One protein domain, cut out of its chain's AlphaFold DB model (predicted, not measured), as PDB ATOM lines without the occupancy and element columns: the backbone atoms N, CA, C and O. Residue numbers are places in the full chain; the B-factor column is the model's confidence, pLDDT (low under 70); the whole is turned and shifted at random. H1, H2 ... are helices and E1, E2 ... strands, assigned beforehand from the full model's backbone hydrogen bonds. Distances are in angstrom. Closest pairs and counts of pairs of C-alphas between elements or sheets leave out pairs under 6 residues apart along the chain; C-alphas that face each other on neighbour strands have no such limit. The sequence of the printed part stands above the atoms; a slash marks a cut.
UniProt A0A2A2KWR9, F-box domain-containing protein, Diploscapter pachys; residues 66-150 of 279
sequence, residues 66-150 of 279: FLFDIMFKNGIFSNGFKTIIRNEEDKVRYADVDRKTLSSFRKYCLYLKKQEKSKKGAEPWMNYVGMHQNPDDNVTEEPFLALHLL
ATOM      1  N   PHE A  66     244.392 151.603 394.195       86.56
ATOM      2  CA  PHE A  66     245.248 150.810 393.330       86.56
ATOM      3  C   PHE A  66     245.550 151.628 392.088       86.56
ATOM      4  O   PHE A  66     244.636 152.203 391.487       86.56
ATOM      5  N   LEU A  67     246.817 151.653 391.699       88.44
ATOM      6  CA  LEU A  67     247.233 152.155 390.405       88.44
ATOM      7  C   LEU A  67     247.055 151.030 389.391       88.44
ATOM      8  O   LEU A  67     247.557 149.924 389.602       88.44
ATOM      9  N   PHE A  68     246.310 151.309 388.328       87.25
ATOM     10  CA  PHE A  68     246.101 150.360 387.250       87.25
ATOM     11  C   PHE A  68     246.647 150.883 385.932       87.25
ATOM     12  O   PHE A  68     246.321 151.990 385.512       87.25
ATOM     13  N   ASP A  69     247.402 150.040 385.242       84.25
ATOM     14  CA  ASP A  69     247.874 150.274 383.885       84.25
ATOM     15  C   ASP A  69     247.139 149.353 382.913       84.25
ATOM     16  O   ASP A  69     246.953 148.164 383.181       84.25
ATOM     17  N   ILE A  70     246.748 149.891 381.759       79.62
ATOM     18  CA  ILE A  70     246.283 149.123 380.605       79.62
ATOM     19  C   ILE A  70     247.400 149.109 379.569       79.62
ATOM     20  O   ILE A  70     247.842 150.153 379.088       79.62
ATOM     21  N   MET A  71     247.813 147.908 379.184       76.19
ATOM     22  CA  MET A  71     248.723 147.677 378.073       76.19
ATOM     23  C   MET A  71     247.936 147.149 376.869       76.19
ATOM     24  O   MET A  71     247.209 146.151 376.943       76.19
ATOM     25  N   PHE A  72     248.102 147.842 375.747       70.69
ATOM     26  CA  PHE A  72     247.507 147.507 374.458       70.69
ATOM     27  C   PHE A  72     248.367 146.477 373.710       70.69
ATOM     28  O   PHE A  72     249.581 146.406 373.910       70.69
ATOM     29  N   LYS A  73     247.765 145.686 372.808       66.69
ATOM     30  CA  LYS A  73     248.481 144.641 372.041       66.69
ATOM     31  C   LYS A  73     249.649 145.179 371.213       66.69
ATOM     32  O   LYS A  73     250.604 144.453 370.958       66.69
ATOM     33  N   ASN A  74     249.588 146.438 370.792       64.81
ATOM     34  CA  ASN A  74     250.649 147.099 370.036       64.81
ATOM     35  C   ASN A  74     251.762 147.707 370.916       64.81
ATOM     36  O   ASN A  74     252.619 148.414 370.393       64.81
ATOM     37  N   GLY A  75     251.740 147.459 372.231       64.62
ATOM     38  CA  GLY A  75     252.741 147.954 373.175       64.62
ATOM     39  C   GLY A  75     252.542 149.406 373.612       64.62
ATOM     40  O   GLY A  75     253.418 149.951 374.274       64.62
ATOM     41  N   ILE A  76     251.420 150.050 373.265       65.94
ATOM     42  CA  ILE A  76     251.045 151.330 373.877       65.94
ATOM     43  C   ILE A  76     250.617 151.067 375.326       65.94
ATOM     44  O   ILE A  76     249.943 150.078 375.619       65.94
ATOM     45  N   PHE A  77     250.984 151.977 376.222       66.88
ATOM     46  CA  PHE A  77     250.614 151.942 377.631       66.88
ATOM     47  C   PHE A  77     249.709 153.126 377.948       66.88
ATOM     48  O   PHE A  77     249.965 154.246 377.502       66.88
ATOM     49  N   SER A  78     248.665 152.903 378.743       66.62
ATOM     50  CA  SER A  78     248.119 153.997 379.537       66.62
ATOM     51  C   SER A  78     249.065 154.224 380.712       66.62
ATOM     52  O   SER A  78     249.304 153.281 381.460       66.62
ATOM     53  N   ASN A  79     249.564 155.443 380.898       66.62
ATOM     54  CA  ASN A  79     250.337 155.807 382.087       66.62
ATOM     55  C   ASN A  79     249.408 155.872 383.310       66.62
ATOM     56  O   ASN A  79     248.905 156.957 383.583       66.62
ATOM     57  N   GLY A  80     249.157 154.730 383.961       75.31
ATOM     58  CA  GLY A  80     248.538 154.521 385.275       75.31
ATOM     59  C   GLY A  80     247.337 155.389 385.633       75.31
ATOM     60  O   GLY A  80     247.480 156.586 385.832       75.31
ATOM     61  N   PHE A  81     246.158 154.798 385.820       85.62
ATOM     62  CA  PHE A  81     245.020 155.502 386.418       85.62
ATOM     63  C   PHE A  81     244.749 155.024 387.841       85.62
ATOM     64  O   PHE A  81     244.796 153.828 388.149       85.62
ATOM     65  N   LYS A  82     244.418 155.969 388.720       89.44
ATOM     66  CA  LYS A  82     244.050 155.657 390.102       89.44
ATOM     67  C   LYS A  82     242.654 155.058 390.182       89.44
ATOM     68  O   LYS A  82     241.669 155.604 389.683       89.44
ATOM     69  N   THR A  83     242.548 153.946 390.893       90.94
ATOM     70  CA  THR A  83     241.278 153.303 391.227       90.94
ATOM     71  C   THR A  83     241.093 153.224 392.730       90.94
ATOM     72  O   THR A  83     242.058 153.293 393.489       90.94
ATOM     73  N   ILE A  84     239.845 153.067 393.162       92.19
ATOM     74  CA  ILE A  84     239.498 152.958 394.576       92.19
ATOM     75  C   ILE A  84     238.470 151.854 394.817       92.19
ATOM     76  O   ILE A  84     237.514 151.677 394.049       92.19
ATOM     77  N   ILE A  85     238.646 151.125 395.918       91.94
ATOM     78  CA  ILE A  85     237.633 150.216 396.456       91.94
ATOM     79  C   ILE A  85     236.796 150.981 397.485       91.94
ATOM     80  O   ILE A  85     237.272 151.325 398.563       91.94
ATOM     81  N   ARG A  86     235.535 151.257 397.136       89.94
ATOM     82  CA  ARG A  86     234.557 151.923 398.011       89.94
ATOM     83  C   ARG A  86     233.877 150.904 398.929       89.94
ATOM     84  O   ARG A  86     233.460 149.844 398.453       89.94
ATOM     85  N   ASN A  87     233.706 151.251 400.204       89.69
ATOM     86  CA  ASN A  87     232.781 150.546 401.097       89.69
ATOM     87  C   ASN A  87     231.314 150.878 400.726       89.69
ATOM     88  O   ASN A  87     231.067 151.703 399.846       89.69
ATOM     89  N   GLU A  88     230.331 150.225 401.354       87.88
ATOM     90  CA  GLU A  88     228.911 150.422 401.001       87.88
ATOM     91  C   GLU A  88     228.409 151.857 401.231       87.88
ATOM     92  O   GLU A  88     227.659 152.381 400.409       87.88
ATOM     93  N   GLU A  89     228.859 152.522 402.295       91.44
ATOM     94  CA  GLU A  89     228.477 153.908 402.592       91.44
ATOM     95  C   GLU A  89     229.033 154.881 401.543       91.44
ATOM     96  O   GLU A  89     228.309 155.718 400.995       91.44
ATOM     97  N   ASP A  90     230.307 154.721 401.185       90.88
ATOM     98  CA  ASP A  90     230.980 155.545 400.189       90.88
ATOM     99  C   ASP A  90     230.428 155.314 398.779       90.88
ATOM    100  O   ASP A  90     230.394 156.249 397.980       90.88
ATOM    101  N   LYS A  91     229.945 154.105 398.459       89.69
ATOM    102  CA  LYS A  91     229.249 153.853 397.184       89.69
ATOM    103  C   LYS A  91     228.022 154.743 397.027       89.69
ATOM    104  O   LYS A  91     227.759 155.205 395.921       89.69
ATOM    105  N   VAL A  92     227.281 154.984 398.110       90.38
ATOM    106  CA  VAL A  92     226.122 155.887 398.097       90.38
ATOM    107  C   VAL A  92     226.595 157.336 398.050       90.38
ATOM    108  O   VAL A  92     226.151 158.100 397.195       90.38
ATOM    109  N   ARG A  93     227.541 157.702 398.921       92.56
ATOM    110  CA  ARG A  93     228.038 159.078 399.056       92.56
ATOM    111  C   ARG A  93     228.670 159.623 397.774       92.56
ATOM    112  O   ARG A  93     228.465 160.788 397.447       92.56
ATOM    113  N   TYR A  94     229.433 158.802 397.055       90.62
ATOM    114  CA  TYR A  94     230.176 159.211 395.859       90.62
ATOM    115  C   TYR A  94     229.521 158.762 394.545       90.62
ATOM    116  O   TYR A  94     230.122 158.932 393.488       90.62
ATOM    117  N   ALA A  95     228.285 158.244 394.573       88.62
ATOM    118  CA  ALA A  95     227.623 157.646 393.409       88.62
ATOM    119  C   ALA A  95     227.619 158.547 392.160       88.62
ATOM    120  O   ALA A  95     227.890 158.083 391.048       88.62
ATOM    121  N   ASP A  96     227.316 159.836 392.326       86.94
ATOM    122  CA  ASP A  96     227.231 160.776 391.204       86.94
ATOM    123  C   ASP A  96     228.606 161.176 390.669       86.94
ATOM    124  O   ASP A  96     228.787 161.263 389.452       86.94
ATOM    125  N   VAL A  97     229.584 161.361 391.560       89.00
ATOM    126  CA  VAL A  97     230.979 161.636 391.190       89.00
ATOM    127  C   VAL A  97     231.551 160.443 390.435       89.00
ATOM    128  O   VAL A  97     232.018 160.596 389.309       89.00
ATOM    129  N   ASP A  98     231.419 159.242 390.997       90.31
ATOM    130  CA  ASP A  98     231.904 158.008 390.387       90.31
ATOM    131  C   ASP A  98     231.246 157.793 389.010       90.31
ATOM    132  O   ASP A  98     231.930 157.436 388.050       90.31
ATOM    133  N   ARG A  99     229.946 158.090 388.847       87.25
ATOM    134  CA  ARG A  99     229.256 158.004 387.545       87.25
ATOM    135  C   ARG A  99     229.805 159.010 386.524       87.25
ATOM    136  O   ARG A  99     229.986 158.639 385.359       87.25
ATOM    137  N   LYS A 100     230.064 160.259 386.927       88.00
ATOM    138  CA  LYS A 100     230.655 161.294 386.055       88.00
ATOM    139  C   LYS A 100     232.069 160.906 385.625       88.00
ATOM    140  O   LYS A 100     232.340 160.861 384.426       88.00
ATOM    141  N   THR A 101     232.927 160.543 386.578       89.31
ATOM    142  CA  THR A 101     234.308 160.114 386.316       89.31
ATOM    143  C   THR A 101     234.341 158.917 385.376       89.31
ATOM    144  O   THR A 101     235.070 158.911 384.384       89.31
ATOM    145  N   LEU A 102     233.483 157.930 385.623       87.69
ATOM    146  CA  LEU A 102     233.389 156.731 384.804       87.69
ATOM    147  C   LEU A 102     232.917 157.040 383.365       87.69
ATOM    148  O   LEU A 102     233.409 156.442 382.408       87.69
ATOM    149  N   SER A 103     232.005 158.001 383.185       86.19
ATOM    150  CA  SER A 103     231.588 158.482 381.857       86.19
ATOM    151  C   SER A 103     232.739 159.154 381.098       86.19
ATOM    152  O   SER A 103     232.955 158.878 379.914       86.19
ATOM    153  N   SER A 104     233.532 159.984 381.779       87.69
ATOM    154  CA  SER A 104     234.741 160.589 381.208       87.69
ATOM    155  C   SER A 104     235.780 159.530 380.839       87.69
ATOM    156  O   SER A 104     236.361 159.588 379.753       87.69
ATOM    157  N   PHE A 105     235.945 158.503 381.673       87.81
ATOM    158  CA  PHE A 105     236.870 157.405 381.404       87.81
ATOM    159  C   PHE A 105     236.447 156.557 380.206       87.81
ATOM    160  O   PHE A 105     237.284 156.155 379.401       87.81
ATOM    161  N   ARG A 106     235.139 156.358 379.999       86.56
ATOM    162  CA  ARG A 106     234.626 155.738 378.769       86.56
ATOM    163  C   ARG A 106     235.067 156.518 377.525       86.56
ATOM    164  O   ARG A 106     235.494 155.905 376.549       86.56
ATOM    165  N   LYS A 107     234.977 157.854 377.543       87.06
ATOM    166  CA  LYS A 107     235.438 158.698 376.422       87.06
ATOM    167  C   LYS A 107     236.947 158.565 376.213       87.06
ATOM    168  O   LYS A 107     237.383 158.420 375.075       87.06
ATOM    169  N   TYR A 108     237.714 158.523 377.299       86.00
ATOM    170  CA  TYR A 108     239.154 158.286 377.245       86.00
ATOM    171  C   TYR A 108     239.504 156.925 376.632       86.00
ATOM    172  O   TYR A 108     240.324 156.863 375.726       86.00
ATOM    173  N   CYS A 109     238.804 155.848 376.996       83.06
ATOM    174  CA  CYS A 109     238.985 154.534 376.366       83.06
ATOM    175  C   CYS A 109     238.751 154.577 374.841       83.06
ATOM    176  O   CYS A 109     239.482 153.949 374.074       83.06
ATOM    177  N   LEU A 110     237.747 155.334 374.380       83.12
ATOM    178  CA  LEU A 110     237.489 155.534 372.947       83.12
ATOM    179  C   LEU A 110     238.589 156.368 372.271       83.12
ATOM    180  O   LEU A 110     238.970 156.076 371.136       83.12
ATOM    181  N   TYR A 111     239.119 157.375 372.967       84.31
ATOM    182  CA  TYR A 111     240.283 158.139 372.527       84.31
ATOM    183  C   TYR A 111     241.514 157.234 372.375       84.31
ATOM    184  O   TYR A 111     242.124 157.237 371.307       84.31
ATOM    185  N   LEU A 112     241.817 156.388 373.367       80.69
ATOM    186  CA  LEU A 112     242.930 155.434 373.313       80.69
ATOM    187  C   LEU A 112     242.797 154.479 372.122       80.69
ATOM    188  O   LEU A 112     243.744 154.324 371.357       80.69
ATOM    189  N   LYS A 113     241.595 153.940 371.872       78.38
ATOM    190  CA  LYS A 113     241.294 153.135 370.670       78.38
ATOM    191  C   LYS A 113     241.588 153.869 369.364       78.38
ATOM    192  O   LYS A 113     242.047 153.266 368.394       78.38
ATOM    193  N   LYS A 114     241.302 155.170 369.303       81.31
ATOM    194  CA  LYS A 114     241.593 155.992 368.123       81.31
ATOM    195  C   LYS A 114     243.098 156.224 367.958       81.31
ATOM    196  O   LYS A 114     243.575 156.177 366.825       81.31
ATOM    197  N   GLN A 115     243.827 156.447 369.055       79.44
ATOM    198  CA  GLN A 115     245.283 156.621 369.015       79.44
ATOM    199  C   GLN A 115     246.025 155.331 368.674       79.44
ATOM    200  O   GLN A 115     246.973 155.354 367.895       79.44
ATOM    201  N   GLU A 116     245.535 154.191 369.160       74.44
ATOM    202  CA  GLU A 116     246.065 152.879 368.802       74.44
ATOM    203  C   GLU A 116     246.025 152.659 367.282       74.44
ATOM    204  O   GLU A 116     247.041 152.334 366.665       74.44
ATOM    205  N   LYS A 117     244.871 152.929 366.654       76.19
ATOM    206  CA  LYS A 117     244.700 152.836 365.195       76.19
ATOM    207  C   LYS A 117     245.586 153.813 364.425       76.19
ATOM    208  O   LYS A 117     246.013 153.499 363.318       76.19
ATOM    209  N   SER A 118     245.843 154.995 364.983       76.62
ATOM    210  CA  SER A 118     246.680 156.019 364.353       76.62
ATOM    211  C   SER A 118     248.179 155.838 364.629       76.62
ATOM    212  O   SER A 118     248.977 156.580 364.058       76.62
ATOM    213  N   LYS A 119     248.562 154.862 365.473       72.25
ATOM    214  CA  LYS A 119     249.933 154.619 365.964       72.25
ATOM    215  C   LYS A 119     250.591 155.865 366.574       72.25
ATOM    216  O   LYS A 119     251.803 156.041 366.479       72.25
ATOM    217  N   LYS A 120     249.793 156.749 367.175       69.75
ATOM    218  CA  LYS A 120     250.286 157.937 367.883       69.75
ATOM    219  C   LYS A 120     250.393 157.657 369.377       69.75
ATOM    220  O   LYS A 120     249.677 156.808 369.906       69.75
ATOM    221  N   GLY A 121     251.271 158.398 370.051       70.50
ATOM    222  CA  GLY A 121     251.301 158.425 371.510       70.50
ATOM    223  C   GLY A 121     249.941 158.852 372.068       70.50
ATOM    224  O   GLY A 121     249.264 159.702 371.486       70.50
ATOM    225  N   ALA A 122     249.532 158.229 373.167       73.81
ATOM    226  CA  ALA A 122     248.324 158.593 373.885       73.81
ATOM    227  C   ALA A 122     248.671 159.496 375.069       73.81
ATOM    228  O   ALA A 122     249.639 159.243 375.782       73.81
ATOM    229  N   GLU A 123     247.854 160.523 375.290       80.81
ATOM    230  CA  GLU A 123     247.942 161.328 376.504       80.81
ATOM    231  C   GLU A 123     247.583 160.495 377.745       80.81
ATOM    232  O   GLU A 123     246.645 159.698 377.672       80.81
ATOM    233  N   PRO A 124     248.266 160.698 378.887       82.50
ATOM    234  CA  PRO A 124     247.881 160.123 380.172       82.50
ATOM    235  C   PRO A 124     246.458 160.500 380.597       82.50
ATOM    236  O   PRO A 124     245.935 161.553 380.222       82.50
ATOM    237  N   TRP A 125     245.854 159.679 381.461       85.50
ATOM    238  CA  TRP A 125     244.485 159.889 381.943       85.50
ATOM    239  C   TRP A 125     244.301 161.257 382.610       85.50
ATOM    240  O   TRP A 125     243.364 161.980 382.270       85.50
ATOM    241  N   MET A 126     245.222 161.644 383.497       83.69
ATOM    242  CA  MET A 126     245.185 162.939 384.185       83.69
ATOM    243  C   MET A 126     245.204 164.119 383.199       83.69
ATOM    244  O   MET A 126     244.398 165.042 383.325       83.69
ATOM    245  N   ASN A 127     246.051 164.052 382.166       84.06
ATOM    246  CA  ASN A 127     246.131 165.081 381.125       84.06
ATOM    247  C   ASN A 127     244.844 165.137 380.299       84.06
ATOM    248  O   ASN A 127     244.304 166.214 380.048       84.06
ATOM    249  N   TYR A 128     244.325 163.972 379.898       85.38
ATOM    250  CA  TYR A 128     243.083 163.890 379.138       85.38
ATOM    251  C   TYR A 128     241.921 164.524 379.904       85.38
ATOM    252  O   TYR A 128     241.144 165.287 379.329       85.38
ATOM    253  N   VAL A 129     241.823 164.228 381.201       84.25
ATOM    254  CA  VAL A 129     240.830 164.813 382.099       84.25
ATOM    255  C   VAL A 129     240.968 166.332 382.158       84.25
ATOM    256  O   VAL A 129     239.978 167.018 381.909       84.25
ATOM    257  N   GLY A 130     242.171 166.853 382.412       80.56
ATOM    258  CA  GLY A 130     242.405 168.297 382.514       80.56
ATOM    259  C   GLY A 130     242.059 169.072 381.238       80.56
ATOM    260  O   GLY A 130     241.598 170.204 381.314       80.56
ATOM    261  N   MET A 131     242.218 168.459 380.060       78.69
ATOM    262  CA  MET A 131     241.899 169.097 378.774       78.69
ATOM    263  C   MET A 131     240.415 169.017 378.372       78.69
ATOM    264  O   MET A 131     239.985 169.773 377.503       78.69
ATOM    265  N   HIS A 132     239.647 168.075 378.930       73.88
ATOM    266  CA  HIS A 132     238.294 167.744 378.448       73.88
ATOM    267  C   HIS A 132     237.197 167.840 379.524       73.88
ATOM    268  O   HIS A 132     236.049 167.480 379.244       73.88
ATOM    269  N   GLN A 133     237.523 168.285 380.740       68.50
ATOM    270  CA  GLN A 133     236.539 168.643 381.768       68.50
ATOM    271  C   GLN A 133     236.208 170.142 381.730       68.50
ATOM    272  O   GLN A 133     236.924 170.931 381.118       68.50
ATOM    273  N   ASN A 134     235.060 170.513 382.307       56.66
ATOM    274  CA  ASN A 134     234.601 171.900 382.302       56.66
ATOM    275  C   ASN A 134     235.587 172.794 383.077       56.66
ATOM    276  O   ASN A 134     236.068 172.362 384.120       56.66
ATOM    277  N   PRO A 135     235.827 174.043 382.639       51.56
ATOM    278  CA  PRO A 135     236.749 174.967 383.311       51.56
ATOM    279  C   PRO A 135     236.406 175.251 384.783       51.56
ATOM    280  O   PRO A 135     237.294 175.582 385.557       51.56
ATOM    281  N   ASP A 136     235.130 175.119 385.161       53.31
ATOM    282  CA  ASP A 136     234.654 175.331 386.535       53.31
ATOM    283  C   ASP A 136     234.987 174.161 387.479       53.31
ATOM    284  O   ASP A 136     234.998 174.326 388.700       53.31
ATOM    285  N   ASP A 137     235.284 172.979 386.930       57.78
ATOM    286  CA  ASP A 137     235.794 171.848 387.696       57.78
ATOM    287  C   ASP A 137     237.316 172.036 387.829       57.78
ATOM    288  O   ASP A 137     238.092 171.579 386.994       57.78
ATOM    289  N   ASN A 138     237.765 172.748 388.869       53.12
ATOM    290  CA  ASN A 138     239.187 172.854 389.214       53.12
ATOM    291  C   ASN A 138     239.752 171.459 389.551       53.12
ATOM    292  O   ASN A 138     239.761 171.042 390.711       53.12
ATOM    293  N   VAL A 139     240.221 170.718 388.544       56.97
ATOM    294  CA  VAL A 139     240.850 169.407 388.733       56.97
ATOM    295  C   VAL A 139     242.277 169.612 389.232       56.97
ATOM    296  O   VAL A 139     243.232 169.652 388.462       56.97
ATOM    297  N   THR A 140     242.432 169.755 390.545       60.31
ATOM    298  CA  THR A 140     243.750 169.794 391.200       60.31
ATOM    299  C   THR A 140     244.325 168.398 391.440       60.31
ATOM    300  O   THR A 140     245.532 168.256 391.618       60.31
ATOM    301  N   GLU A 141     243.483 167.360 391.425       73.50
ATOM    302  CA  GLU A 141     243.866 165.974 391.705       73.50
ATOM    303  C   GLU A 141     243.291 165.003 390.667       73.50
ATOM    304  O   GLU A 141     242.178 165.176 390.168       73.50
ATOM    305  N   GLU A 142     244.051 163.954 390.348       79.50
ATOM    306  CA  GLU A 142     243.611 162.897 389.436       79.50
ATOM    307  C   GLU A 142     242.362 162.176 389.986       79.50
ATOM    308  O   GLU A 142     242.388 161.685 391.119       79.50
ATOM    309  N   PRO A 143     241.271 162.057 389.205       85.81
ATOM    310  CA  PRO A 143     240.034 161.481 389.706       85.81
ATOM    311  C   PRO A 143     240.122 159.954 389.822       85.81
ATOM    312  O   PRO A 143     240.505 159.260 388.878       85.81
ATOM    313  N   PHE A 144     239.675 159.428 390.965       89.44
ATOM    314  CA  PHE A 144     239.618 157.990 391.220       89.44
ATOM    315  C   PHE A 144     238.511 157.294 390.427       89.44
ATOM    316  O   PHE A 144     237.363 157.743 390.380       89.44
ATOM    317  N   LEU A 145     238.831 156.120 389.889       90.56
ATOM    318  CA  LEU A 145     237.866 155.216 389.270       90.56
ATOM    319  C   LEU A 145     237.412 154.149 390.263       90.56
ATOM    320  O   LEU A 145     238.200 153.335 390.741       90.56
ATOM    321  N   ALA A 146     236.117 154.119 390.562       91.62
ATOM    322  CA  ALA A 146     235.569 153.116 391.460       91.62
ATOM    323  C   ALA A 146     235.644 151.713 390.832       91.62
ATOM    324  O   ALA A 146     234.979 151.423 389.832       91.62
ATOM    325  N   LEU A 147     236.431 150.822 391.442       90.12
ATOM    326  CA  LEU A 147     236.783 149.523 390.858       90.12
ATOM    327  C   LEU A 147     235.550 148.639 390.607       90.12
ATOM    328  O   LEU A 147     235.434 148.001 389.562       90.12
ATOM    329  N   HIS A 148     234.580 148.685 391.526       87.31
ATOM    330  CA  HIS A 148     233.314 147.953 391.426       87.31
ATOM    331  C   HIS A 148     232.454 148.369 390.217       87.31
ATOM    332  O   HIS A 148     231.621 147.589 389.757       87.31
ATOM    333  N   LEU A 149     232.650 149.581 389.687       87.31
ATOM    334  CA  LEU A 149     232.016 150.030 388.449       87.31
ATOM    335  C   LEU A 149     232.903 149.751 387.236       87.31
ATOM    336  O   LEU A 149     232.395 149.397 386.175       87.31
ATOM    337  N   LEU A 150     234.211 149.921 387.367       87.25
ATOM    338  CA  LEU A 150     235.129 149.791 386.246       87.25
ATOM    339  C   LEU A 150     235.211 148.350 385.724       87.25
ATOM    340  O   LEU A 150     234.967 148.102 384.544       87.25
TER     341      LEU A 150
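Overview. This is residues 66 to 150 of the 279 residues of the protein "F-box domain-containing protein" of Diploscapter pachys (UniProt A0A2A2KWR9). One long helix, H2, makes the length of the domain; a small hairpin of two strands, E1 and E2, lies to one side with a gap between it and H2, and a short helix, H3, is set crosswise to H2. Little H1 sits at the end where H2 begins, and after H3 a long loop, residues 133 to 146, leads back to pair briefly with E2 before the small helix H4. The printed part has 85 residues, with two named strands and then four named helices along the chain. It is mostly helix and compact, with a radius of gyration of the C-alphas of 13.5 A and spans of 42 by 28 by 18 A.

Arrangement. E1, residues 66 to 71, and E2, residues 81 to 84, form an antiparallel hairpin at 139 degrees, with N 68 and O 81 at 2.9 A and N 83 and O 66 at 2.8 A, within hydrogen-bond range. Residues 83 to 84 of E2 also pair, parallel, with residues 145 to 146. H1, residues 88 to 93, and H2, residues 95 to 118, meet only through their link. With residues 104 to 108 alone, H2 only just touches H3, residues 125 to 132, with 3 pairs of C-alphas within 8 A; the closest C-alphas are those of Tyr 108 and Tyr 128, 7.1 A, and the lines are about perpendicular at 83 degrees. H4, residues 147 to 150, is close to but not clearly touching H2; the closest C-alphas, of Leu 102 and Leu 150, are 7.3 A apart. E1 and H2 are apart, as are E2 and H2. In H1, H2 and H3 every O i to N i+4 pair is within hydrogen-bond range; H4 is too short for one.

Along the chain. E1 begins at C-alpha 66 (245.248, 150.810, 393.330) and is 16.0 A long; E2 is 10.2 A. H2 runs 34.8 A from C-alpha 95 (227.623, 157.646, 393.409); H3 is 10.6 A. H4 ends at C-alpha 150 (235.129, 149.791, 386.246).

Size, cuts and confidence. The C-alphas of Glu 89 and Lys 119, 42.5 A apart, are the two farthest apart. The printed part has no cut, and the link H3 to H4 is long. Confidence is under 70 at residues 73 to 79, 120 and 133 to 140.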